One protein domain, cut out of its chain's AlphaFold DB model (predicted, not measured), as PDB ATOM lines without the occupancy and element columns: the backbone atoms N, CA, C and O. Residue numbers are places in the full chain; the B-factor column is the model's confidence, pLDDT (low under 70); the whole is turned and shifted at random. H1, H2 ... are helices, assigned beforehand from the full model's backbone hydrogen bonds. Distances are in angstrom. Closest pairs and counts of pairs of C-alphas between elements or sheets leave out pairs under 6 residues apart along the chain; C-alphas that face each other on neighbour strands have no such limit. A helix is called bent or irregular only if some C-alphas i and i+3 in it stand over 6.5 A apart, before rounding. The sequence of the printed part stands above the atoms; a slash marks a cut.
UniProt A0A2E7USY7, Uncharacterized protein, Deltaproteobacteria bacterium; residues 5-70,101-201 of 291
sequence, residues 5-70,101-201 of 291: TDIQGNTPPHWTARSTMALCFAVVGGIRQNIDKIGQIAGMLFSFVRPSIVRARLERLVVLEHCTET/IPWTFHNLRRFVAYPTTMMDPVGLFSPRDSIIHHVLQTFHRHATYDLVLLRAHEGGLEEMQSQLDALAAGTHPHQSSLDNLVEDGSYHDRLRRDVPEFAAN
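Overview. This is residues 5 to 70 and 101 to 201 of the 291 residues of an uncharacterized protein of Deltaproteobacteria bacterium (UniProt A0A2E7USY7). Two short antiparallel helices, H8 and H9, form a hairpin inside a rough frame of helices, with H8 nearest to the middle of the whole. H4, the longest helix, and H5 meet near their ends as an L along two sides; H10 and H12 lie side by side on the side away from H4, while H3, H6 and H11 gather at the end away from H5, and H1 lies out from the other helices. The printed part has 167 residues with twelve named helices, H1 to H12 in order along the chain, and no named strand; the class is all helix. The whole is compact, with a radius of gyration of the C-alphas of 15.9 A, and spans 47 by 35 by 28 A.

Along the chain. The first helix, H1, is residues 5 to 8, with C-alpha 5 at (55.877, 44.737, 33.287). H2 is residues 14 to 17 and is only just irregular, C-alphas 14 and 17 being 6.55 A apart. H3 is residues 20 to 28, 13.2 A long. H4, residues 31 to 49, is 27.2 A long and begins with C-alpha 31 at (26.792, 45.109, 11.903). H5, residues 51 to 63, is 18.4 A long. After the cut come H6, residues 103 to 113, 15.5 A long, and H7, residues 116 to 119. H8 is residues 128 to 135, 10.8 A long, and H9 is residues 144 to 151, 10.7 A long. H10, residues 156 to 168, is 18.6 A long, and H11 is residues 175 to 179. H12, residues 187 to 200, is 19.9 A long and ends with C-alpha 200 at (34.072, 36.610, 46.764).

Arrangement. H7 and H9 are the hubs, touching three helices each. H9 touches H8 at a shallow tilt of 15 degrees, opposite ways, as a helical hairpin; their closest C-alphas, Arg 128 and Leu 150, are 6.3 A apart. H9 touches H10 only at the corner, Leu 150 and Gly 156 being closest at 4.6 A. H9 only just touches H12, with 3 pairs of C-alphas within 8 A, at a steep tilt of 60 degrees; Thr 144 and Phe 198 are closest, 7.5 A. H10 and H12 touch at a shallow tilt of 32 degrees, only just short of steep, opposite ways; Leu 164 and Arg 192 are closest, 6.5 A. H7 touches H8, Thr 117 and His 134 being closest at 5.4 A. H7 touches H4, of which residues 37 to 44 alone take part; Ile 41 and Thr 116 are closest, 5.8 A. H6 and H7 only just touch, with 3 pairs within 8 A, and only at the corner; Phe 111 and Met 118 are closest, 6.4 A. H3 touches H6 at a shallow tilt of 33 degrees, only just short of steep, the same way, with Val 27 and Ala 113 closest at 4.9 A. H3 also touches H11, Val 27 and Ser 177 being closest at 4.8 A. The helix packing is mostly aligned, 3 of 4 touching pairs with a tilt being shallow. H4 and H5 are close but not clearly touching, about perpendicular at 88 degrees; Ser 47 and Ile 53 are closest, 5.8 A. H2 is close to H11 but not clearly touching it, Trp 15 and Asp 179 being closest at 7.1 A. H1 is apart from the other helices. Every O i to N i+4 pair is within hydrogen-bond range in H4, H5, H6, H8, H9, H10 and H11, against 3 of 5 in H3 and 8 of 10 in H12; H1, H2 and H7 are too short for such a pair.

Size, cuts and confidence. The two C-alphas farthest apart, those of Ser 19 and Val 63, are 48.1 A apart. Residues 71 to 100 are not printed, and C-alphas 70 and 101 stand 37.3 A apart across the cut. Of the links that are printed whole, none is long. The mean pLDDT of the printed part is 93.6, and residues 5 to 7 are under 70.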
ATOM      1  N   THR A   5      55.938  45.983  34.053       66.38
ATOM      2  CA  THR A   5      55.877  44.737  33.287       66.38
ATOM      3  C   THR A   5      56.576  43.574  33.983       66.38
ATOM      4  O   THR A   5      56.024  42.478  34.034       66.38
ATOM      5  N   ASP A   6      57.744  43.823  34.576       67.50
ATOM      6  CA  ASP A   6      58.566  42.802  35.230       67.50
ATOM      7  C   ASP A   6      57.981  42.399  36.585       67.50
ATOM      8  O   ASP A   6      58.090  41.249  37.004       67.50
ATOM      9  N   ILE A   7      57.360  43.354  37.283       68.50
ATOM     10  CA  ILE A   7      56.745  43.127  38.596       68.50
ATOM     11  C   ILE A   7      55.481  42.271  38.452       68.50
ATOM     12  O   ILE A   7      55.205  41.435  39.309       68.50
ATOM     13  N   GLN A   8      54.719  42.473  37.376       73.12
ATOM     14  CA  GLN A   8      53.421  41.827  37.177       73.12
ATOM     15  C   GLN A   8      53.457  40.601  36.257       73.12
ATOM     16  O   GLN A   8      52.444  39.914  36.122       73.12
ATOM     17  N   GLY A   9      54.619  40.290  35.673       79.94
ATOM     18  CA  GLY A   9      54.774  39.158  34.760       79.94
ATOM     19  C   GLY A   9      53.996  39.346  33.456       79.94
ATOM     20  O   GLY A   9      53.453  38.381  32.921       79.94
ATOM     21  N   ASN A  10      53.906  40.588  32.976       85.94
ATOM     22  CA  ASN A  10      53.139  40.933  31.782       85.94
ATOM     23  C   ASN A  10      53.811  40.360  30.534       85.94
ATOM     24  O   ASN A  10      55.036  40.425  30.406       85.94
ATOM     25  N   THR A  11      53.023  39.856  29.584       89.25
ATOM     26  CA  THR A  11      53.551  39.321  28.324       89.25
ATOM     27  C   THR A  11      53.226  40.244  27.151       89.25
ATOM     28  O   THR A  11      52.153  40.858  27.132       89.25
ATOM     29  N   PRO A  12      54.121  40.342  26.146       89.06
ATOM     30  CA  PRO A  12      53.845  41.117  24.948       89.06
ATOM     31  C   PRO A  12      52.540  40.686  24.277       89.06
ATOM     32  O   PRO A  12      52.278  39.484  24.156       89.06
ATOM     33  N   PRO A  13      51.724  41.640  23.801       92.50
ATOM     34  CA  PRO A  13      50.481  41.299  23.144       92.50
ATOM     35  C   PRO A  13      50.721  40.529  21.842       92.50
ATOM     36  O   PRO A  13      51.511  40.938  20.987       92.50
ATOM     37  N   HIS A  14      49.976  39.440  21.645       90.88
ATOM     38  CA  HIS A  14      50.125  38.546  20.489       90.88
ATOM     39  C   HIS A  14      49.892  39.232  19.132       90.88
ATOM     40  O   HIS A  14      50.432  38.809  18.109       90.88
ATOM     41  N   TRP A  15      49.103  40.308  19.102       93.44
ATOM     42  CA  TRP A  15      48.762  41.018  17.871       93.44
ATOM     43  C   TRP A  15      49.909  41.866  17.302       93.44
ATOM     44  O   TRP A  15      49.830  42.289  16.149       93.44
ATOM     45  N   THR A  16      50.989  42.083  18.058       89.88
ATOM     46  CA  THR A  16      52.170  42.853  17.612       89.88
ATOM     47  C   THR A  16      52.872  42.247  16.397       89.88
ATOM     48  O   THR A  16      53.475  42.974  15.613       89.88
ATOM     49  N   ALA A  17      52.735  40.936  16.179       89.75
ATOM     50  CA  ALA A  17      53.281  40.245  15.012       89.75
ATOM     51  C   ALA A  17      52.394  40.344  13.750       89.75
ATOM     52  O   ALA A  17      52.757  39.827  12.692       89.75
ATOM     53  N   ARG A  18      51.206  40.959  13.838       94.00
ATOM     54  CA  ARG A  18      50.242  41.027  12.728       94.00
ATOM     55  C   ARG A  18      50.478  42.248  11.845       94.00
ATOM     56  O   ARG A  18      50.989  43.276  12.279       94.00
ATOM     57  N   SER A  19      50.038  42.160  10.589       95.00
ATOM     58  CA  SER A  19      50.122  43.284   9.656       95.00
ATOM     59  C   SER A  19      49.177  44.426  10.048       95.00
ATOM     60  O   SER A  19      48.052  44.200  10.497       95.00
ATOM     61  N   THR A  20      49.600  45.666   9.793       94.81
ATOM     62  CA  THR A  20      48.814  46.886  10.053       94.81
ATOM     63  C   THR A  20      47.407  46.811   9.463       94.81
ATOM     64  O   THR A  20      46.435  47.163  10.123       94.81
ATOM     65  N   MET A  21      47.279  46.297   8.237       95.56
ATOM     66  CA  MET A  21      45.986  46.160   7.566       95.56
ATOM     67  C   MET A  21      45.053  45.195   8.309       95.56
ATOM     68  O   MET A  21      43.885  45.517   8.517       95.56
ATOM     69  N   ALA A  22      45.564  44.044   8.763       95.38
ATOM     70  CA  ALA A  22      44.775  43.098   9.551       95.38
ATOM     71  C   ALA A  22      44.319  43.719  10.881       95.38
ATOM     72  O   ALA A  22      43.166  43.546  11.274       95.38
ATOM     73  N   LEU A  23      45.195  44.489  11.534       95.88
ATOM     74  CA  LEU A  23      44.880  45.200  12.774       95.88
ATOM     75  C   LEU A  23      43.793  46.265  12.580       95.88
ATOM     76  O   LEU A  23      42.933  46.410  13.446       95.88
ATOM     77  N   CYS A  24      43.801  46.986  11.456       95.75
ATOM     78  CA  CYS A  24      42.761  47.964  11.132       95.75
ATOM     79  C   CYS A  24      41.404  47.298  10.868       95.75
ATOM     80  O   CYS A  24      40.391  47.750  11.391       95.75
ATOM     81  N   PHE A  25      41.359  46.207  10.099       95.75
ATOM     82  CA  PHE A  25      40.089  45.519   9.833       95.75
ATOM     83  C   PHE A  25      39.509  44.839  11.076       95.75
ATOM     84  O   PHE A  25      38.289  44.814  11.239       95.75
ATOM     85  N   ALA A  26      40.359  44.344  11.980       94.69
ATOM     86  CA  ALA A  26      39.921  43.688  13.212       94.69
ATOM     87  C   ALA A  26      39.073  44.599  14.120       94.69
ATOM     88  O   ALA A  26      38.215  44.103  14.844       94.69
ATOM     89  N   VAL A  27      39.276  45.922  14.064       94.94
ATOM     90  CA  VAL A  27      38.623  46.889  14.965       94.94
ATOM     91  C   VAL A  27      37.344  47.526  14.420       94.94
ATOM     92  O   VAL A  27      36.546  48.077  15.184       94.94
ATOM     93  N   VAL A  28      37.095  47.422  13.112       94.31
ATOM     94  CA  VAL A  28      35.876  47.972  12.490       94.31
ATOM     95  C   VAL A  28      34.633  47.225  12.979       94.31
ATOM     96  O   VAL A  28      33.627  47.853  13.308       94.31
ATOM     97  N   GLY A  29      34.723  45.899  13.114       91.50
ATOM     98  CA  GLY A  29      33.603  45.046  13.512       91.50
ATOM     99  C   GLY A  29      32.522  44.909  12.428       91.50
ATOM    100  O   GLY A  29      32.542  45.588  11.404       91.50
ATOM    101  N   GLY A  30      31.575  43.999  12.650       94.81
ATOM    102  CA  GLY A  30      30.404  43.797  11.794       94.81
ATOM    103  C   GLY A  30      29.203  44.648  12.216       94.81
ATOM    104  O   GLY A  30      29.309  45.556  13.040       94.81
ATOM    105  N   ILE A  31      28.030  44.348  11.651       95.88
ATOM    106  CA  ILE A  31      26.792  45.109  11.903       95.88
ATOM    107  C   ILE A  31      26.444  45.117  13.396       95.88
ATOM    108  O   ILE A  31      26.214  46.182  13.964       95.88
ATOM    109  N   ARG A  32      26.460  43.945  14.045       94.62
ATOM    110  CA  ARG A  32      26.132  43.813  15.472       94.62
ATOM    111  C   ARG A  32      27.072  44.642  16.345       94.62
ATOM    112  O   ARG A  32      26.604  45.433  17.149       94.62
ATOM    113  N   GLN A  33      28.380  44.519  16.132       95.88
ATOM    114  CA  GLN A  33      29.377  45.241  16.920       95.88
ATOM    115  C   GLN A  33      29.218  46.755  16.763       95.88
ATOM    116  O   GLN A  33      29.345  47.486  17.735       95.88
ATOM    117  N   ASN A  34      28.906  47.240  15.559       96.50
ATOM    118  CA  ASN A  34      28.684  48.668  15.340       96.50
ATOM    119  C   ASN A  34      27.369  49.171  15.963       96.50
ATOM    120  O   ASN A  34      27.345  50.289  16.470       96.50
ATOM    121  N   ILE A  35      26.310  48.353  16.004       96.94
ATOM    122  CA  ILE A  35      25.096  48.671  16.776       96.94
ATOM    123  C   ILE A  35      25.434  48.791  18.268       96.94
ATOM    124  O   ILE A  35      25.027  49.768  18.895       96.94
ATOM    125  N   ASP A  36      26.229  47.865  18.813       96.00
ATOM    126  CA  ASP A  36      26.665  47.919  20.214       96.00
ATOM    127  C   ASP A  36      27.449  49.209  20.500       96.00
ATOM    128  O   ASP A  36      27.173  49.891  21.485       96.00
ATOM    129  N   LYS A  37      28.379  49.602  19.611       96.06
ATOM    130  CA  LYS A  37      29.135  50.866  19.726       96.06
ATOM    131  C   LYS A  37      28.205  52.078  19.776       96.06
ATOM    132  O   LYS A  37      28.375  52.947  20.628       96.06
ATOM    133  N   ILE A  38      27.209  52.135  18.890       97.00
ATOM    134  CA  ILE A  38      26.230  53.231  18.855       97.00
ATOM    135  C   ILE A  38      25.411  53.257  20.148       97.00
ATOM    136  O   ILE A  38      25.254  54.319  20.749       97.00
ATOM    137  N   GLY A  39      24.925  52.098  20.603       97.38
ATOM    138  CA  GLY A  39      24.181  51.978  21.857       97.38
ATOM    139  C   GLY A  39      25.004  52.424  23.066       97.38
ATOM    140  O   GLY A  39      24.501  53.143  23.928       97.38
ATOM    141  N   GLN A  40      26.290  52.076  23.092       96.56
ATOM    142  CA  GLN A  40      27.222  52.492  24.134       96.56
ATOM    143  C   GLN A  40      27.436  54.012  24.139       96.56
ATOM    144  O   GLN A  40      27.300  54.641  25.190       96.56
ATOM    145  N   ILE A  41      27.702  54.621  22.976       96.81
ATOM    146  CA  ILE A  41      27.839  56.083  22.846       96.81
ATOM    147  C   ILE A  41      26.557  56.775  23.307       96.81
ATOM    148  O   ILE A  41      26.612  57.696  24.120       96.81
ATOM    149  N   ALA A  42      25.398  56.317  22.829       96.81
ATOM    150  CA  ALA A  42      24.112  56.888  23.204       96.81
ATOM    151  C   ALA A  42      23.860  56.778  24.715       96.81
ATOM    152  O   ALA A  42      23.451  57.757  25.335       96.81
ATOM    153  N   GLY A  43      24.151  55.626  25.328       95.88
ATOM    154  CA  GLY A  43      24.001  55.415  26.769       95.88
ATOM    155  C   GLY A  43      24.921  56.305  27.610       95.88
ATOM    156  O   GLY A  43      24.496  56.846  28.636       95.88
ATOM    157  N   MET A  44      26.157  56.514  27.156       95.44
ATOM    158  CA  MET A  44      27.095  57.432  27.797       95.44
ATOM    159  C   MET A  44      26.613  58.886  27.682       95.44
ATOM    160  O   MET A  44      26.472  59.565  28.696       95.44
ATOM    161  N   LEU A  45      26.269  59.349  26.474       94.69
ATOM    162  CA  LEU A  45      25.729  60.699  26.247       94.69
ATOM    163  C   LEU A  45      24.449  60.943  27.056       94.69
ATOM    164  O   LEU A  45      24.275  62.011  27.642       94.69
ATOM    165  N   PHE A  46      23.580  59.935  27.154       95.44
ATOM    166  CA  PHE A  46      22.373  60.013  27.969       95.44
ATOM    167  C   PHE A  46      22.688  60.185  29.462       95.44
ATOM    168  O   PHE A  46      21.981  60.909  30.160       95.44
ATOM    169  N   SER A  47      23.776  59.583  29.948       93.12
ATOM    170  CA  SER A  47      24.224  59.724  31.340       93.12
ATOM    171  C   SER A  47      24.736  61.138  31.651       93.12
ATOM    172  O   SER A  47      24.543  61.610  32.771       93.12
ATOM    173  N   PHE A  48      25.298  61.854  30.667       88.25
ATOM    174  CA  PHE A  48      25.666  63.271  30.816       88.25
ATOM    175  C   PHE A  48      24.443  64.189  30.921       88.25
ATOM    176  O   PHE A  48      24.416  65.088  31.759       88.25
ATOM    177  N   VAL A  49      23.417  63.968  30.092       92.06
ATOM    178  CA  VAL A  49      22.217  64.832  30.071       92.06
ATOM    179  C   VAL A  49      21.175  64.452  31.124       92.06
ATOM    180  O   VAL A  49      20.272  65.239  31.409       92.06
ATOM    181  N   ARG A  50      21.289  63.261  31.726       94.62
ATOM    182  CA  ARG A  50      20.404  62.779  32.790       94.62
ATOM    183  C   ARG A  50      21.209  62.426  34.050       94.62
ATOM    184  O   ARG A  50      21.437  61.244  34.326       94.62
ATOM    185  N   PRO A  51      21.558  63.428  34.883       90.81
ATOM    186  CA  PRO A  51      22.426  63.241  36.051       90.81
ATOM    187  C   PRO A  51      21.899  62.222  37.070       90.81
ATOM    188  O   PRO A  51      22.676  61.636  37.821       90.81
ATOM    189  N   SER A  52      20.584  61.965  37.084       95.50
ATOM    190  CA  SER A  52      19.969  60.957  37.955       95.50
ATOM    191  C   SER A  52      20.515  59.544  37.723       95.50
ATOM    192  O   SER A  52      20.473  58.732  38.636       95.50
ATOM    193  N   ILE A  53      21.010  59.234  36.518       95.56
ATOM    194  CA  ILE A  53      21.590  57.918  36.207       95.56
ATOM    195  C   ILE A  53      22.902  57.727  36.964       95.56
ATOM    196  O   ILE A  53      23.073  56.735  37.666       95.56
ATOM    197  N   VAL A  54      23.814  58.693  36.842       95.75
ATOM    198  CA  VAL A  54      25.110  58.667  37.534       95.75
ATOM    199  C   VAL A  54      24.902  58.729  39.043       95.75
ATOM    200  O   VAL A  54      25.542  57.993  39.788       95.75
ATOM    201  N   ARG A  55      23.938  59.534  39.498       96.31
ATOM    202  CA  ARG A  55      23.558  59.586  40.908       96.31
ATOM    203  C   ARG A  55      23.084  58.229  41.435       96.31
ATOM    204  O   ARG A  55      23.585  57.798  42.462       96.31
ATOM    205  N   ALA A  56      22.200  57.530  40.722       96.88
ATOM    206  CA  ALA A  56      21.732  56.205  41.139       96.88
ATOM    207  C   ALA A  56      22.875  55.174  41.212       96.88
ATOM    208  O   ALA A  56      22.901  54.337  42.114       96.88
ATOM    209  N   ARG A  57      23.851  55.254  40.293       97.06
ATOM    210  CA  ARG A  57      25.074  54.433  40.330       97.06
ATOM    211  C   ARG A  57      25.892  54.708  41.594       97.06
ATOM    212  O   ARG A  57      26.260  53.768  42.290       97.06
ATOM    213  N   LEU A  58      26.127  55.980  41.919       97.56
ATOM    214  CA  LEU A  58      26.848  56.379  43.132       97.56
ATOM    215  C   LEU A  58      26.099  55.982  44.408       97.56
ATOM    216  O   LEU A  58      26.704  55.419  45.309       97.56
ATOM    217  N   GLU A  59      24.788  56.208  44.470       97.56
ATOM    218  CA  GLU A  59      23.948  55.804  45.605       97.56
ATOM    219  C   GLU A  59      24.017  54.291  45.828       97.56
ATOM    220  O   GLU A  59      24.178  53.834  46.960       97.56
ATOM    221  N   ARG A  60      23.995  53.497  44.751       97.56
ATOM    222  CA  ARG A  60      24.225  52.053  44.842       97.56
ATOM    223  C   ARG A  60      25.619  51.730  45.379       97.56
ATOM    224  O   ARG A  60      25.735  50.856  46.232       97.56
ATOM    225  N   LEU A  61      26.667  52.409  44.915       97.50
ATOM    226  CA  LEU A  61      28.026  52.199  45.426       97.50
ATOM    227  C   LEU A  61      28.184  52.610  46.894       97.50
ATOM    228  O   LEU A  61      28.963  51.977  47.599       97.50
ATOM    229  N   VAL A  62      27.437  53.608  47.369       97.38
ATOM    230  CA  VAL A  62      27.369  53.962  48.794       97.38
ATOM    231  C   VAL A  62      26.686  52.859  49.597       97.38
ATOM    232  O   VAL A  62      27.231  52.414  50.600       97.38
ATOM    233  N   VAL A  63      25.538  52.351  49.132       97.38
ATOM    234  CA  VAL A  63      24.837  51.221  49.778       97.38
ATOM    235  C   VAL A  63      25.710  49.963  49.824       97.38
ATOM    236  O   VAL A  63      25.635  49.195  50.775       97.38
ATOM    237  N   LEU A  64      26.545  49.754  48.806       97.00
ATOM    238  CA  LEU A  64      27.509  48.655  48.741       97.00
ATOM    239  C   LEU A  64      28.840  48.963  49.448       97.00
ATOM    240  O   LEU A  64      29.778  48.186  49.292       97.00
ATOM    241  N   GLU A  65      28.938  50.083  50.169       96.75
ATOM    242  CA  GLU A  65      30.105  50.508  50.954       96.75
ATOM    243  C   GLU A  65      31.401  50.671  50.135       96.75
ATOM    244  O   GLU A  65      32.513  50.563  50.653       96.75
ATOM    245  N   HIS A  66      31.292  50.968  48.839       95.81
ATOM    246  CA  HIS A  66      32.440  51.325  47.990       95.81
ATOM    247  C   HIS A  66      32.731  52.820  48.014       95.81
ATOM    248  O   HIS A  66      33.884  53.218  47.893       95.81
ATOM    249  N   CYS A  67      31.705  53.642  48.215       94.75
ATOM    250  CA  CYS A  67      31.808  55.096  48.330       94.75
ATOM    251  C   CYS A  67      31.275  55.546  49.692       94.75
ATOM    252  O   CYS A  67      30.373  54.920  50.240       94.75
ATOM    253  N   THR A  68      31.804  56.644  50.225       92.88
ATOM    254  CA  THR A  68      31.249  57.292  51.428       92.88
ATOM    255  C   THR A  68      30.408  58.517  51.092       92.88
ATOM    256  O   THR A  68      29.539  58.891  51.867       92.88
ATOM    257  N   GLU A  69      30.630  59.108  49.919       92.00
ATOM    258  CA  GLU A  69      30.002  60.354  49.491       92.00
ATOM    259  C   GLU A  69      29.357  60.203  48.108       92.00
ATOM    260  O   GLU A  69      29.713  59.318  47.326       92.00
ATOM    261  N   THR A  70      28.428  61.107  47.781       95.81
ATOM    262  CA  THR A  70      27.818  61.208  46.443       95.81
ATOM    263  C   THR A  70      28.149  62.566  45.813       95.81
ATOM    264  O   THR A  70      27.380  63.518  45.960       95.81
ATOM    265  N   ILE A 101      54.154  48.571  22.105       92.12
ATOM    266  CA  ILE A 101      52.836  49.028  21.653       92.12
ATOM    267  C   ILE A 101      52.971  50.434  21.046       92.12
ATOM    268  O   ILE A 101      53.303  51.386  21.758       92.12
ATOM    269  N   PRO A 102      52.678  50.625  19.745       92.25
ATOM    270  CA  PRO A 102      52.739  51.947  19.129       92.25
ATOM    271  C   PRO A 102      51.586  52.827  19.632       92.25
ATOM    272  O   PRO A 102      50.450  52.667  19.188       92.25
ATOM    273  N   TRP A 103      51.888  53.774  20.527       88.38
ATOM    274  CA  TRP A 103      50.919  54.626  21.237       88.38
ATOM    275  C   TRP A 103      49.784  55.164  20.363       88.38
ATOM    276  O   TRP A 103      48.619  54.838  20.594       88.38
ATOM    277  N   THR A 104      50.107  55.966  19.346       90.19
ATOM    278  CA  THR A 104      49.097  56.646  18.520       90.19
ATOM    279  C   THR A 104      48.277  55.651  17.708       90.19
ATOM    280  O   THR A 104      47.053  55.739  17.657       90.19
ATOM    281  N   PHE A 105      48.942  54.668  17.098       94.56
ATOM    282  CA  PHE A 105      48.270  53.672  16.267       94.56
ATOM    283  C   PHE A 105      47.352  52.762  17.090       94.56
ATOM    284  O   PHE A 105      46.254  52.425  16.654       94.56
ATOM    285  N   HIS A 106      47.782  52.366  18.286       93.88
ATOM    286  CA  HIS A 106      46.985  51.546  19.185       93.88
ATOM    287  C   HIS A 106      45.759  52.309  19.705       93.88
ATOM    288  O   HIS A 106      44.640  51.817  19.575       93.88
ATOM    289  N   ASN A 107      45.942  53.538  20.196       91.88
ATOM    290  CA  ASN A 107      44.841  54.352  20.717       91.88
ATOM    291  C   ASN A 107      43.818  54.736  19.636       91.88
ATOM    292  O   ASN A 107      42.619  54.683  19.890       91.88
ATOM    293  N   LEU A 108      44.249  55.020  18.400       94.56
ATOM    294  CA  LEU A 108      43.314  55.239  17.290       94.56
ATOM    295  C   LEU A 108      42.433  54.005  17.040       94.56
ATOM    296  O   LEU A 108      41.226  54.120  16.834       94.56
ATOM    297  N   ARG A 109      43.025  52.808  17.084       95.88
ATOM    298  CA  ARG A 109      42.283  51.553  16.926       95.88
ATOM    299  C   ARG A 109      41.337  51.288  18.100       95.88
ATOM    300  O   ARG A 109      40.211  50.856  17.856       95.88
ATOM    301  N   ARG A 110      41.754  51.584  19.339       94.81
ATOM    302  CA  ARG A 110      40.875  51.541  20.523       94.81
ATOM    303  C   ARG A 110      39.670  52.457  20.339       94.81
ATOM    304  O   ARG A 110      38.549  52.000  20.526       94.81
ATOM    305  N   PHE A 111      39.881  53.687  19.871       94.69
ATOM    306  CA  PHE A 111      38.799  54.641  19.624       94.69
ATOM    307  C   PHE A 111      37.798  54.136  18.577       94.69
ATOM    308  O   PHE A 111      36.591  54.199  18.786       94.69
ATOM    309  N   VAL A 112      38.282  53.585  17.458       95.50
ATOM    310  CA  VAL A 112      37.417  53.024  16.400       95.50
ATOM    311  C   VAL A 112      36.603  51.827  16.901       95.50
ATOM    312  O   VAL A 112      35.454  51.619  16.490       95.50
ATOM    313  N   ALA A 113      37.192  51.006  17.765       95.38
ATOM    314  CA  ALA A 113      36.537  49.814  18.272       95.38
ATOM    315  C   ALA A 113      35.568  50.114  19.426       95.38
ATOM    316  O   ALA A 113      34.464  49.579  19.430       95.38
ATOM    317  N   TYR A 114      35.955  50.965  20.378       94.62
ATOM    318  CA  TYR A 114      35.206  51.224  21.613       94.62
ATOM    319  C   TYR A 114      35.377  52.684  22.036       94.62
ATOM    320  O   TYR A 114      36.066  52.981  23.017       94.62
ATOM    321  N   PRO A 115      34.754  53.620  21.305       93.62
ATOM    322  CA  PRO A 115      34.983  55.051  21.495       93.62
ATOM    323  C   PRO A 115      34.656  55.517  22.918       93.62
ATOM    324  O   PRO A 115      35.381  56.334  23.480       93.62
ATOM    325  N   THR A 116      33.625  54.945  23.548       93.25
ATOM    326  CA  THR A 116      33.218  55.291  24.918       93.25
ATOM    327  C   THR A 116      34.307  55.043  25.955       93.25
ATOM    328  O   THR A 116      34.461  55.858  26.858       93.25
ATOM    329  N   THR A 117      35.125  54.000  25.785       89.06
ATOM    330  CA  THR A 117      36.226  53.661  26.713       89.06
ATOM    331  C   THR A 117      37.317  54.728  26.771       89.06
ATOM    332  O   THR A 117      38.113  54.737  27.704       89.06
ATOM    333  N   MET A 118      37.370  55.604  25.764       86.19
ATOM    334  CA  MET A 118      38.300  56.729  25.688       86.19
ATOM    335  C   MET A 118      37.628  58.071  25.992       86.19
ATOM    336  O   MET A 118      38.310  59.025  26.347       86.19
ATOM    337  N   MET A 119      36.304  58.156  25.839       87.81
ATOM    338  CA  MET A 119      35.527  59.372  26.104       87.81
ATOM    339  C   MET A 119      35.175  59.535  27.587       87.81
ATOM    340  O   MET A 119      35.049  60.663  28.052       87.81
ATOM    341  N   ASP A 120      35.028  58.430  28.320       88.31
ATOM    342  CA  ASP A 120      34.811  58.418  29.770       88.31
ATOM    343  C   ASP A 120      35.827  57.490  30.465       88.31
ATOM    344  O   ASP A 120      35.503  56.368  30.852       88.31
ATOM    345  N   PRO A 121      37.076  57.949  30.632       76.06
ATOM    346  CA  PRO A 121      38.147  57.159  31.241       76.06
ATOM    347  C   PRO A 121      37.973  56.953  32.754       76.06
ATOM    348  O   PRO A 121      38.737  56.206  33.356       76.06
ATOM    349  N   VAL A 122      36.990  57.611  33.376       87.56
ATOM    350  CA  VAL A 122      36.617  57.405  34.784       87.56
ATOM    351  C   VAL A 122      35.546  56.326  34.927       87.56
ATOM    352  O   VAL A 122      35.385  55.775  36.011       87.56
ATOM    353  N   GLY A 123      34.800  56.034  33.859       92.25
ATOM    354  CA  GLY A 123      33.838  54.936  33.759       92.25
ATOM    355  C   GLY A 123      32.480  55.165  34.439       92.25
ATOM    356  O   GLY A 123      31.570  54.359  34.261       92.25
ATOM    357  N   LEU A 124      32.285  56.257  35.187       92.88
ATOM    358  CA  LEU A 124      31.022  56.527  35.900       92.88
ATOM    359  C   LEU A 124      29.856  56.908  34.976       92.88
ATOM    360  O   LEU A 124      28.691  56.710  35.340       92.88
ATOM    361  N   PHE A 125      30.142  57.447  33.791       94.62
ATOM    362  CA  PHE A 125      29.146  57.802  32.775       94.62
ATOM    363  C   PHE A 125      28.905  56.645  31.805       94.62
ATOM    364  O   PHE A 125      27.826  56.528  31.218       94.62
ATOM    365  N   SER A 126      29.870  55.744  31.705       96.06
ATOM    366  CA  SER A 126      29.877  54.611  30.801       96.06
ATOM    367  C   SER A 126      28.758  53.605  31.095       96.06
ATOM    368  O   SER A 126      28.394  53.355  32.246       96.06
ATOM    369  N   PRO A 127      28.164  53.008  30.053       96.75
ATOM    370  CA  PRO A 127      27.360  51.803  30.197       96.75
ATOM    371  C   PRO A 127      28.207  50.623  30.685       96.75
ATOM    372  O   PRO A 127      29.405  50.560  30.408       96.75
ATOM    373  N   ARG A 128      27.554  49.640  31.315       97.56
ATOM    374  CA  ARG A 128      28.173  48.399  31.815       97.56
ATOM    375  C   ARG A 128      29.116  47.765  30.789       97.56
ATOM    376  O   ARG A 128      30.279  47.531  31.089       97.56
ATOM    377  N   ASP A 129      28.635  47.544  29.568       97.25
ATOM    378  CA  ASP A 129      29.421  46.854  28.541       97.25
ATOM    379  C   ASP A 129      30.611  47.695  28.055       97.25
ATOM    380  O   ASP A 129      31.615  47.140  27.630       97.25
ATOM    381  N   SER A 130      30.552  49.028  28.142       96.88
ATOM    382  CA  SER A 130      31.723  49.869  27.860       96.88
ATOM    383  C   SER A 130      32.800  49.706  28.927       96.88
ATOM    384  O   SER A 130      33.969  49.606  28.572       96.88
ATOM    385  N   ILE A 131      32.419  49.612  30.205       97.44
ATOM    386  CA  ILE A 131      33.363  49.323  31.296       97.44
ATOM    387  C   ILE A 131      33.975  47.932  31.088       97.44
ATOM    388  O   ILE A 131      35.191  47.788  31.123       97.44
ATOM    389  N   ILE A 132      33.164  46.917  30.772       97.69
ATOM    390  CA  ILE A 132      33.669  45.564  30.486       97.69
ATOM    391  C   ILE A 132      34.655  45.584  29.314       97.69
ATOM    392  O   ILE A 132      35.767  45.075  29.437       97.69
ATOM    393  N   HIS A 133      34.307  46.215  28.193       96.38
ATOM    394  CA  HIS A 133      35.216  46.306  27.052       96.38
ATOM    395  C   HIS A 133      36.497  47.083  27.372       96.38
ATOM    396  O   HIS A 133      37.551  46.706  26.872       96.38
ATOM    397  N   HIS A 134      36.437  48.114  28.219       95.62
ATOM    398  CA  HIS A 134      37.628  48.800  28.720       95.62
ATOM    399  C   HIS A 134      38.539  47.827  29.481       95.62
ATOM    400  O   HIS A 134      39.712  47.677  29.129       95.62
ATOM    401  N   VAL A 135      37.977  47.091  30.449       95.75
ATOM    402  CA  VAL A 135      38.697  46.077  31.236       95.75
ATOM    403  C   VAL A 135      39.265  44.973  30.360       95.75
ATOM    404  O   VAL A 135      40.361  44.503  30.610       95.75
ATOM    405  N   LEU A 136      38.581  44.558  29.299       95.88
ATOM    406  CA  LEU A 136      39.079  43.502  28.414       95.88
ATOM    407  C   LEU A 136      40.197  43.971  27.466       95.88
ATOM    408  O   LEU A 136      40.748  43.156  26.727       95.88
ATOM    409  N   GLN A 137      40.540  45.258  27.460       92.81
ATOM    410  CA  GLN A 137      41.509  45.834  26.527       92.81
ATOM    411  C   GLN A 137      42.726  46.402  27.202       92.81
ATOM    412  O   GLN A 137      43.850  46.095  26.809       92.81
ATOM    413  N   THR A 138      42.494  47.285  28.166       87.44
ATOM    414  CA  THR A 138      43.574  48.086  28.704       87.44
ATOM    415  C   THR A 138      44.205  47.380  29.881       87.44
ATOM    416  O   THR A 138      43.549  46.695  30.664       87.44
ATOM    417  N   PHE A 139      45.511  47.518  29.989       81.81
ATOM    418  CA  PHE A 139      46.248  47.014  31.115       81.81
ATOM    419  C   PHE A 139      45.919  47.844  32.357       81.81
ATOM    420  O   PHE A 139      46.116  49.057  32.390       81.81
ATOM    421  N   HIS A 140      45.492  47.153  33.410       82.56
ATOM    422  CA  HIS A 140      45.357  47.725  34.741       82.56
ATOM    423  C   HIS A 140      46.370  47.071  35.673       82.56
ATOM    424  O   HIS A 140      46.495  45.842  35.701       82.56
ATOM    425  N   ARG A 141      47.020  47.870  36.531       78.00
ATOM    426  CA  ARG A 141      47.839  47.332  37.636       78.00
ATOM    427  C   ARG A 141      47.012  46.387  38.520       78.00
ATOM    428  O   ARG A 141      47.529  45.398  39.046       78.00
ATOM    429  N   HIS A 142      45.736  46.709  38.691       82.88
ATOM    430  CA  HIS A 142      44.693  45.864  39.253       82.88
ATOM    431  C   HIS A 142      43.347  46.324  38.678       82.88
ATOM    432  O   HIS A 142      43.145  47.519  38.495       82.88
ATOM    433  N   ALA A 143      42.422  45.400  38.424       91.31
ATOM    434  CA  ALA A 143      41.107  45.738  37.868       91.31
ATOM    435  C   ALA A 143      40.105  46.242  38.930       91.31
ATOM    436  O   ALA A 143      38.952  46.498  38.612       91.31
ATOM    437  N   THR A 144      40.509  46.363  40.204       93.44
ATOM    438  CA  THR A 144      39.602  46.677  41.327       93.44
ATOM    439  C   THR A 144      38.749  47.921  41.085       93.44
ATOM    440  O   THR A 144      37.568  47.894  41.409       93.44
ATOM    441  N   TYR A 145      39.317  48.987  40.507       94.19
ATOM    442  CA  TYR A 145      38.575  50.214  40.206       94.19
ATOM    443  C   TYR A 145      37.363  49.907  39.310       94.19
ATOM    444  O   TYR A 145      36.220  50.184  39.674       94.19
ATOM    445  N   ASP A 146      37.595  49.242  38.182       95.75
ATOM    446  CA  ASP A 146      36.558  48.913  37.208       95.75
ATOM    447  C   ASP A 146      35.589  47.843  37.704       95.75
ATOM    448  O   ASP A 146      34.389  47.915  37.443       95.75
ATOM    449  N   LEU A 147      36.073  46.867  38.477       97.12
ATOM    450  CA  LEU A 147      35.203  45.871  39.101       97.12
ATOM    451  C   LEU A 147      34.256  46.521  40.117       97.12
ATOM    452  O   LEU A 147      33.081  46.153  40.173       97.12
ATOM    453  N   VAL A 148      34.714  47.531  40.863       97.31
ATOM    454  CA  VAL A 148      33.839  48.356  41.708       97.31
ATOM    455  C   VAL A 148      32.831  49.121  40.852       97.31
ATOM    456  O   VAL A 148      31.642  49.076  41.166       97.31
ATOM    457  N   LEU A 149      33.243  49.755  39.746       97.50
ATOM    458  CA  LEU A 149      32.302  50.424  38.837       97.50
ATOM    459  C   LEU A 149      31.218  49.472  38.320       97.50
ATOM    460  O   LEU A 149      30.042  49.832  38.289       97.50
ATOM    461  N   LEU A 150      31.578  48.237  37.968       98.31
ATOM    462  CA  LEU A 150      30.616  47.233  37.522       98.31
ATOM    463  C   LEU A 150      29.592  46.887  38.602       98.31
ATOM    464  O   LEU A 150      28.441  46.620  38.267       98.31
ATOM    465  N   ARG A 151      29.938  46.977  39.892       97.88
ATOM    466  CA  ARG A 151      28.955  46.803  40.975       97.88
ATOM    467  C   ARG A 151      27.907  47.913  41.025       97.88
ATOM    468  O   ARG A 151      26.828  47.682  41.578       97.88
ATOM    469  N   ALA A 152      28.166  49.076  40.425       97.38
ATOM    470  CA  ALA A 152      27.164  50.129  40.243       97.38
ATOM    471  C   ALA A 152      26.072  49.738  39.229       97.38
ATOM    472  O   ALA A 152      25.021  50.379  39.169       97.38
ATOM    473  N   HIS A 153      26.298  48.673  38.458       97.75
ATOM    474  CA  HIS A 153      25.327  48.066  37.564       97.75
ATOM    475  C   HIS A 153      24.792  46.767  38.174       97.75
ATOM    476  O   HIS A 153      25.525  45.955  38.738       97.75
ATOM    477  N   GLU A 154      23.485  46.554  38.070       95.94
ATOM    478  CA  GLU A 154      22.896  45.262  38.413       95.94
ATOM    479  C   GLU A 154      23.423  44.181  37.456       95.94
ATOM    480  O   GLU A 154      23.474  44.396  36.243       95.94
ATOM    481  N   GLY A 155      23.871  43.046  38.000       97.06
ATOM    482  CA  GLY A 155      24.455  41.964  37.203       97.06
ATOM    483  C   GLY A 155      25.814  42.292  36.562       97.06
ATOM    484  O   GLY A 155      26.214  41.626  35.608       97.06
ATOM    485  N   GLY A 156      26.489  43.373  36.980       97.88
ATOM    486  CA  GLY A 156      27.690  43.867  36.301       97.88
ATOM    487  C   GLY A 156      28.882  42.909  36.345       97.88
ATOM    488  O   GLY A 156      29.567  42.745  35.338       97.88
ATOM    489  N   LEU A 157      29.113  42.252  37.487       97.88
ATOM    490  CA  LEU A 157      30.208  41.285  37.639       97.88
ATOM    491  C   LEU A 157      29.883  39.953  36.958       97.88
ATOM    492  O   LEU A 157      30.761  39.330  36.368       97.88
ATOM    493  N   GLU A 158      28.621  39.536  37.001       98.12
ATOM    494  CA  GLU A 158      28.127  38.335  36.335       98.12
ATOM    495  C   GLU A 158      28.275  38.458  34.814       98.12
ATOM    496  O   GLU A 158      28.727  37.523  34.155       98.12
ATOM    497  N   GLU A 159      27.965  39.631  34.255       98.44
ATOM    498  CA  GLU A 159      28.203  39.916  32.840       98.44
ATOM    499  C   GLU A 159      29.700  39.909  32.500       98.44
ATOM    500  O   GLU A 159      30.088  39.318  31.494       98.44
ATOM    501  N   MET A 160      30.550  40.520  33.334       98.12
ATOM    502  CA  MET A 160      32.004  40.494  33.134       98.12
ATOM    503  C   MET A 160      32.531  39.056  33.071       98.12
ATOM    504  O   MET A 160      33.288  38.714  32.163       98.12
ATOM    505  N   GLN A 161      32.095  38.200  34.000       98.06
ATOM    506  CA  GLN A 161      32.460  36.784  34.008       98.06
ATOM    507  C   GLN A 161      31.946  36.061  32.755       98.06
ATOM    508  O   GLN A 161      32.710  35.357  32.101       98.06
ATOM    509  N   SER A 162      30.689  36.293  32.367       98.12
ATOM    510  CA  SER A 162      30.092  35.728  31.149       98.12
ATOM    511  C   SER A 162      30.880  36.098  29.884       98.12
ATOM    512  O   SER A 162      31.153  35.241  29.041       98.12
ATOM    513  N   GLN A 163      31.311  37.357  29.754       98.12
ATOM    514  CA  GLN A 163      32.103  37.803  28.603       98.12
ATOM    515  C   GLN A 163      33.525  37.230  28.608       98.12
ATOM    516  O   GLN A 163      34.022  36.849  27.547       98.12
ATOM    517  N   LEU A 164      34.157  37.092  29.778       97.44
ATOM    518  CA  LEU A 164      35.434  36.381  29.913       97.44
ATOM    519  C   LEU A 164      35.318  34.905  29.512       97.44
ATOM    520  O   LEU A 164      36.195  34.383  28.823       97.44
ATOM    521  N   ASP A 165      34.236  34.234  29.906       97.31
ATOM    522  CA  ASP A 165      33.994  32.837  29.544       97.31
ATOM    523  C   ASP A 165      33.722  32.687  28.041       97.31
ATOM    524  O   ASP A 165      34.248  31.774  27.401       97.31
ATOM    525  N   ALA A 166      32.982  33.624  27.439       97.81
ATOM    526  CA  ALA A 166      32.778  33.671  25.994       97.81
ATOM    527  C   ALA A 166      34.082  33.940  25.221       97.81
ATOM    528  O   ALA A 166      34.286  33.347  24.161       97.81
ATOM    529  N   LEU A 167      34.981  34.784  25.743       96.62
ATOM    530  CA  LEU A 167      36.315  34.993  25.167       96.62
ATOM    531  C   LEU A 167      37.157  33.718  25.222       96.62
ATOM    532  O   LEU A 167      37.750  33.322  24.221       96.62
ATOM    533  N   ALA A 168      37.172  33.041  26.372       95.44
ATOM    534  CA  ALA A 168      37.890  31.780  26.536       95.44
ATOM    535  C   ALA A 168      37.340  30.674  25.618       95.44
ATOM    536  O   ALA A 168      38.094  29.829  25.140       95.44
ATOM    537  N   ALA A 169      36.032  30.689  25.352       97.19
ATOM    538  CA  ALA A 169      35.377  29.771  24.428       97.19
ATOM    539  C   ALA A 169      35.516  30.172  22.945       97.19
ATOM    540  O   ALA A 169      35.095  29.408  22.075       97.19
ATOM    541  N   GLY A 170      36.062  31.354  22.633       96.56
ATOM    542  CA  GLY A 170      36.146  31.864  21.262       96.56
ATOM    543  C   GLY A 170      34.793  32.264  20.656       96.56
ATOM    544  O   GLY A 170      34.664  32.342  19.435       96.56
ATOM    545  N   THR A 171      33.763  32.469  21.481       97.56
ATOM    546  CA  THR A 171      32.383  32.758  21.052       97.56
ATOM    547  C   THR A 171      31.979  34.215  21.267       97.56
ATOM    548  O   THR A 171      30.864  34.607  20.909       97.56
ATOM    549  N   HIS A 172      32.871  35.038  21.824       97.31
ATOM    550  CA  HIS A 172      32.572  36.434  22.103       97.31
ATOM    551  C   HIS A 172      32.274  37.212  20.803       97.31
ATOM    552  O   HIS A 172      33.071  37.167  19.862       97.31
ATOM    553  N   PRO A 173      31.184  38.003  20.721       95.56
ATOM    554  CA  PRO A 173      30.867  38.783  19.518       95.56
ATOM    555  C   PRO A 173      31.994  39.734  19.105       95.56
ATOM    556  O   PRO A 173      32.168  40.034  17.926       95.56
ATOM    557  N   HIS A 174      32.778  40.192  20.079       96.31
ATOM    558  CA  HIS A 174      33.908  41.091  19.877       96.31
ATOM    559  C   HIS A 174      35.281  40.400  19.981       96.31
ATOM    560  O   HIS A 174      36.279  41.077  20.205       96.31
ATOM    561  N   GLN A 175      35.349  39.071  19.831       95.75
ATOM    562  CA  GLN A 175      36.594  38.288  19.937       95.75
ATOM    563  C   GLN A 175      37.737  38.912  19.122       95.75
ATOM    564  O   GLN A 175      38.780  39.266  19.659       95.75
ATOM    565  N   SER A 176      37.498  39.134  17.824       95.00
ATOM    566  CA  SER A 176      38.515  39.655  16.905       95.00
ATOM    567  C   SER A 176      39.051  41.024  17.330       95.00
ATOM    568  O   SER A 176      40.258  41.238  17.311       95.00
ATOM    569  N   SER A 177      38.202  41.969  17.738       96.19
ATOM    570  CA  SER A 177      38.686  43.287  18.155       96.19
ATOM    571  C   SER A 177      39.442  43.219  19.482       96.19
ATOM    572  O   SER A 177      40.494  43.843  19.592       96.19
ATOM    573  N   LEU A 178      38.961  42.440  20.455       95.88
ATOM    574  CA  LEU A 178      39.589  42.306  21.776       95.88
ATOM    575  C   LEU A 178      40.962  41.628  21.696       95.88
ATOM    576  O   LEU A 178      41.934  42.181  22.210       95.88
ATOM    577  N   ASP A 179      41.092  40.538  20.938       94.56
ATOM    578  CA  ASP A 179      42.376  39.849  20.721       94.56
ATOM    579  C   ASP A 179      43.432  40.752  20.061       94.56
ATOM    580  O   ASP A 179      44.632  40.498  20.148       94.56
ATOM    581  N   ASN A 180      42.994  41.808  19.367       95.19
ATOM    582  CA  ASN A 180      43.861  42.746  18.650       95.19
ATOM    583  C   ASN A 180      44.067  44.076  19.373       95.19
ATOM    584  O   ASN A 180      44.778  44.947  18.857       95.19
ATOM    585  N   LEU A 181      43.448  44.240  20.539       95.56
ATOM    586  CA  LEU A 181      43.515  45.450  21.350       95.56
ATOM    587  C   LEU A 181      43.972  45.194  22.781       95.56
ATOM    588  O   LEU A 181      44.352  46.157  23.432       95.56
ATOM    589  N   VAL A 182      43.986  43.948  23.260       94.75
ATOM    590  CA  VAL A 182      44.502  43.643  24.598       94.75
ATOM    591  C   VAL A 182      45.957  44.100  24.728       94.75
ATOM    592  O   VAL A 182      46.781  43.822  23.860       94.75
ATOM    593  N   GLU A 183      46.279  44.844  25.777       93.50
ATOM    594  CA  GLU A 183      47.610  45.441  25.954       93.50
ATOM    595  C   GLU A 183      48.627  44.489  26.609       93.50
ATOM    596  O   GLU A 183      49.829  44.742  26.580       93.50
ATOM    597  N   ASP A 184      48.159  43.372  27.163       91.44
ATOM    598  CA  ASP A 184      48.981  42.321  27.762       91.44
ATOM    599  C   ASP A 184      48.426  40.945  27.378       91.44
ATOM    600  O   ASP A 184      47.255  40.642  27.619       91.44
ATOM    601  N   GLY A 185      49.276  40.110  26.777       91.44
ATOM    602  CA  GLY A 185      48.882  38.808  26.232       91.44
ATOM    603  C   GLY A 185      48.383  37.812  27.281       91.44
ATOM    604  O   GLY A 185      47.644  36.894  26.948       91.44
ATOM    605  N   SER A 186      48.735  38.001  28.551       90.31
ATOM    606  CA  SER A 186      48.316  37.141  29.665       90.31
ATOM    607  C   SER A 186      47.104  37.685  30.429       90.31
ATOM    608  O   SER A 186      46.674  37.099  31.426       90.31
ATOM    609  N   TYR A 187      46.552  38.825  30.005       92.38
ATOM    610  CA  TYR A 187      45.643  39.590  30.848       92.38
ATOM    611  C   TYR A 187      44.274  38.943  31.046       92.38
ATOM    612  O   TYR A 187      43.784  38.902  32.174       92.38
ATOM    613  N   HIS A 188      43.674  38.380  29.995       93.38
ATOM    614  CA  HIS A 188      42.376  37.702  30.117       93.38
ATOM    615  C   HIS A 188      42.446  36.495  31.059       93.38
ATOM    616  O   HIS A 188      41.535  36.294  31.861       93.38
ATOM    617  N   ASP A 189      43.558  35.755  31.060       90.94
ATOM    618  CA  ASP A 189      43.781  34.655  32.006       90.94
ATOM    619  C   ASP A 189      43.900  35.141  33.453       90.94
ATOM    620  O   ASP A 189      43.467  34.444  34.376       90.94
ATOM    621  N   ARG A 190      44.484  36.328  33.676       91.38
ATOM    622  CA  ARG A 190      44.493  36.962  35.004       91.38
ATOM    623  C   ARG A 190      43.087  37.374  35.419       91.38
ATOM    624  O   ARG A 190      42.655  36.996  36.499       91.38
ATOM    625  N   LEU A 191      42.344  38.050  34.544       94.31
ATOM    626  CA  LEU A 191      40.975  38.486  34.826       94.31
ATOM    627  C   LEU A 191      40.043  37.321  35.183       94.31
ATOM    628  O   LEU A 191      39.240  37.449  36.100       94.31
ATOM    629  N   ARG A 192      40.188  36.154  34.539       94.31
ATOM    630  CA  ARG A 192      39.420  34.944  34.891       94.31
ATOM    631  C   ARG A 192      39.677  34.420  36.308       94.31
ATOM    632  O   ARG A 192      38.870  33.643  36.808       94.31
ATOM    633  N   ARG A 193      40.782  34.814  36.946       92.50
ATOM    634  CA  ARG A 193      41.063  34.532  38.363       92.50
ATOM    635  C   ARG A 193      40.628  35.689  39.256       92.50
ATOM    636  O   ARG A 193      39.947  35.465  40.252       92.50
ATOM    637  N   ASP A 194      40.979  36.907  38.856       93.12
ATOM    638  CA  ASP A 194      40.779  38.117  39.652       93.12
ATOM    639  C   ASP A 194      39.283  38.467  39.805       93.12
ATOM    640  O   ASP A 194      38.870  38.940  40.862       93.12
ATOM    641  N   VAL A 195      38.445  38.214  38.787       96.31
ATOM    642  CA  VAL A 195      36.999  38.512  38.838       96.31
ATOM    643  C   VAL A 195      36.270  37.655  39.886       96.31
ATOM    644  O   VAL A 195      35.601  38.242  40.740       96.31
ATOM    645  N   PRO A 196      36.406  36.312  39.909       96.38
ATOM    646  CA  PRO A 196      35.844  35.494  40.986       96.38
ATOM    647  C   PRO A 196      36.393  35.836  42.375       96.38
ATOM    648  O   PRO A 196      35.636  35.839  43.344       96.38
ATOM    649  N   GLU A 197      37.691  36.147  42.483       95.12
ATOM    650  CA  GLU A 197      38.311  36.555  43.750       95.12
ATOM    651  C   GLU A 197      37.680  37.847  44.284       95.12
ATOM    652  O   GLU A 197      37.269  37.911  45.444       95.12
ATOM    653  N   PHE A 198      37.519  38.852  43.420       96.62
ATOM    654  CA  PHE A 198      36.839  40.095  43.767       96.62
ATOM    655  C   PHE A 198      35.358  39.870  44.090       96.62
ATOM    656  O   PHE A 198      34.841  40.447  45.042       96.62
ATOM    657  N   ALA A 199      34.654  39.019  43.341       96.69
ATOM    658  CA  ALA A 199      33.256  38.705  43.630       96.69
ATOM    659  C   ALA A 199      33.088  38.062  45.021       96.69
ATOM    660  O   ALA A 199      32.124  38.364  45.724       96.69
ATOM    661  N   ALA A 200      34.044  37.223  45.438       96.88
ATOM    662  CA  ALA A 200      34.072  36.610  46.764       96.88
ATOM    663  C   ALA A 200      34.495  37.588  47.877       96.88
ATOM    664  O   ALA A 200      34.021  37.469  49.008       96.88
ATOM    665  N   ASN A 201      35.365  38.555  47.573       96.69
ATOM    666  CA  ASN A 201      35.802  39.598  48.497       96.69
ATOM    667  C   ASN A 201      35.812  40.980  47.819       96.69
ATOM    668  O   ASN A 201      36.867  41.474  47.405       96.69
TER     669      ASN A 201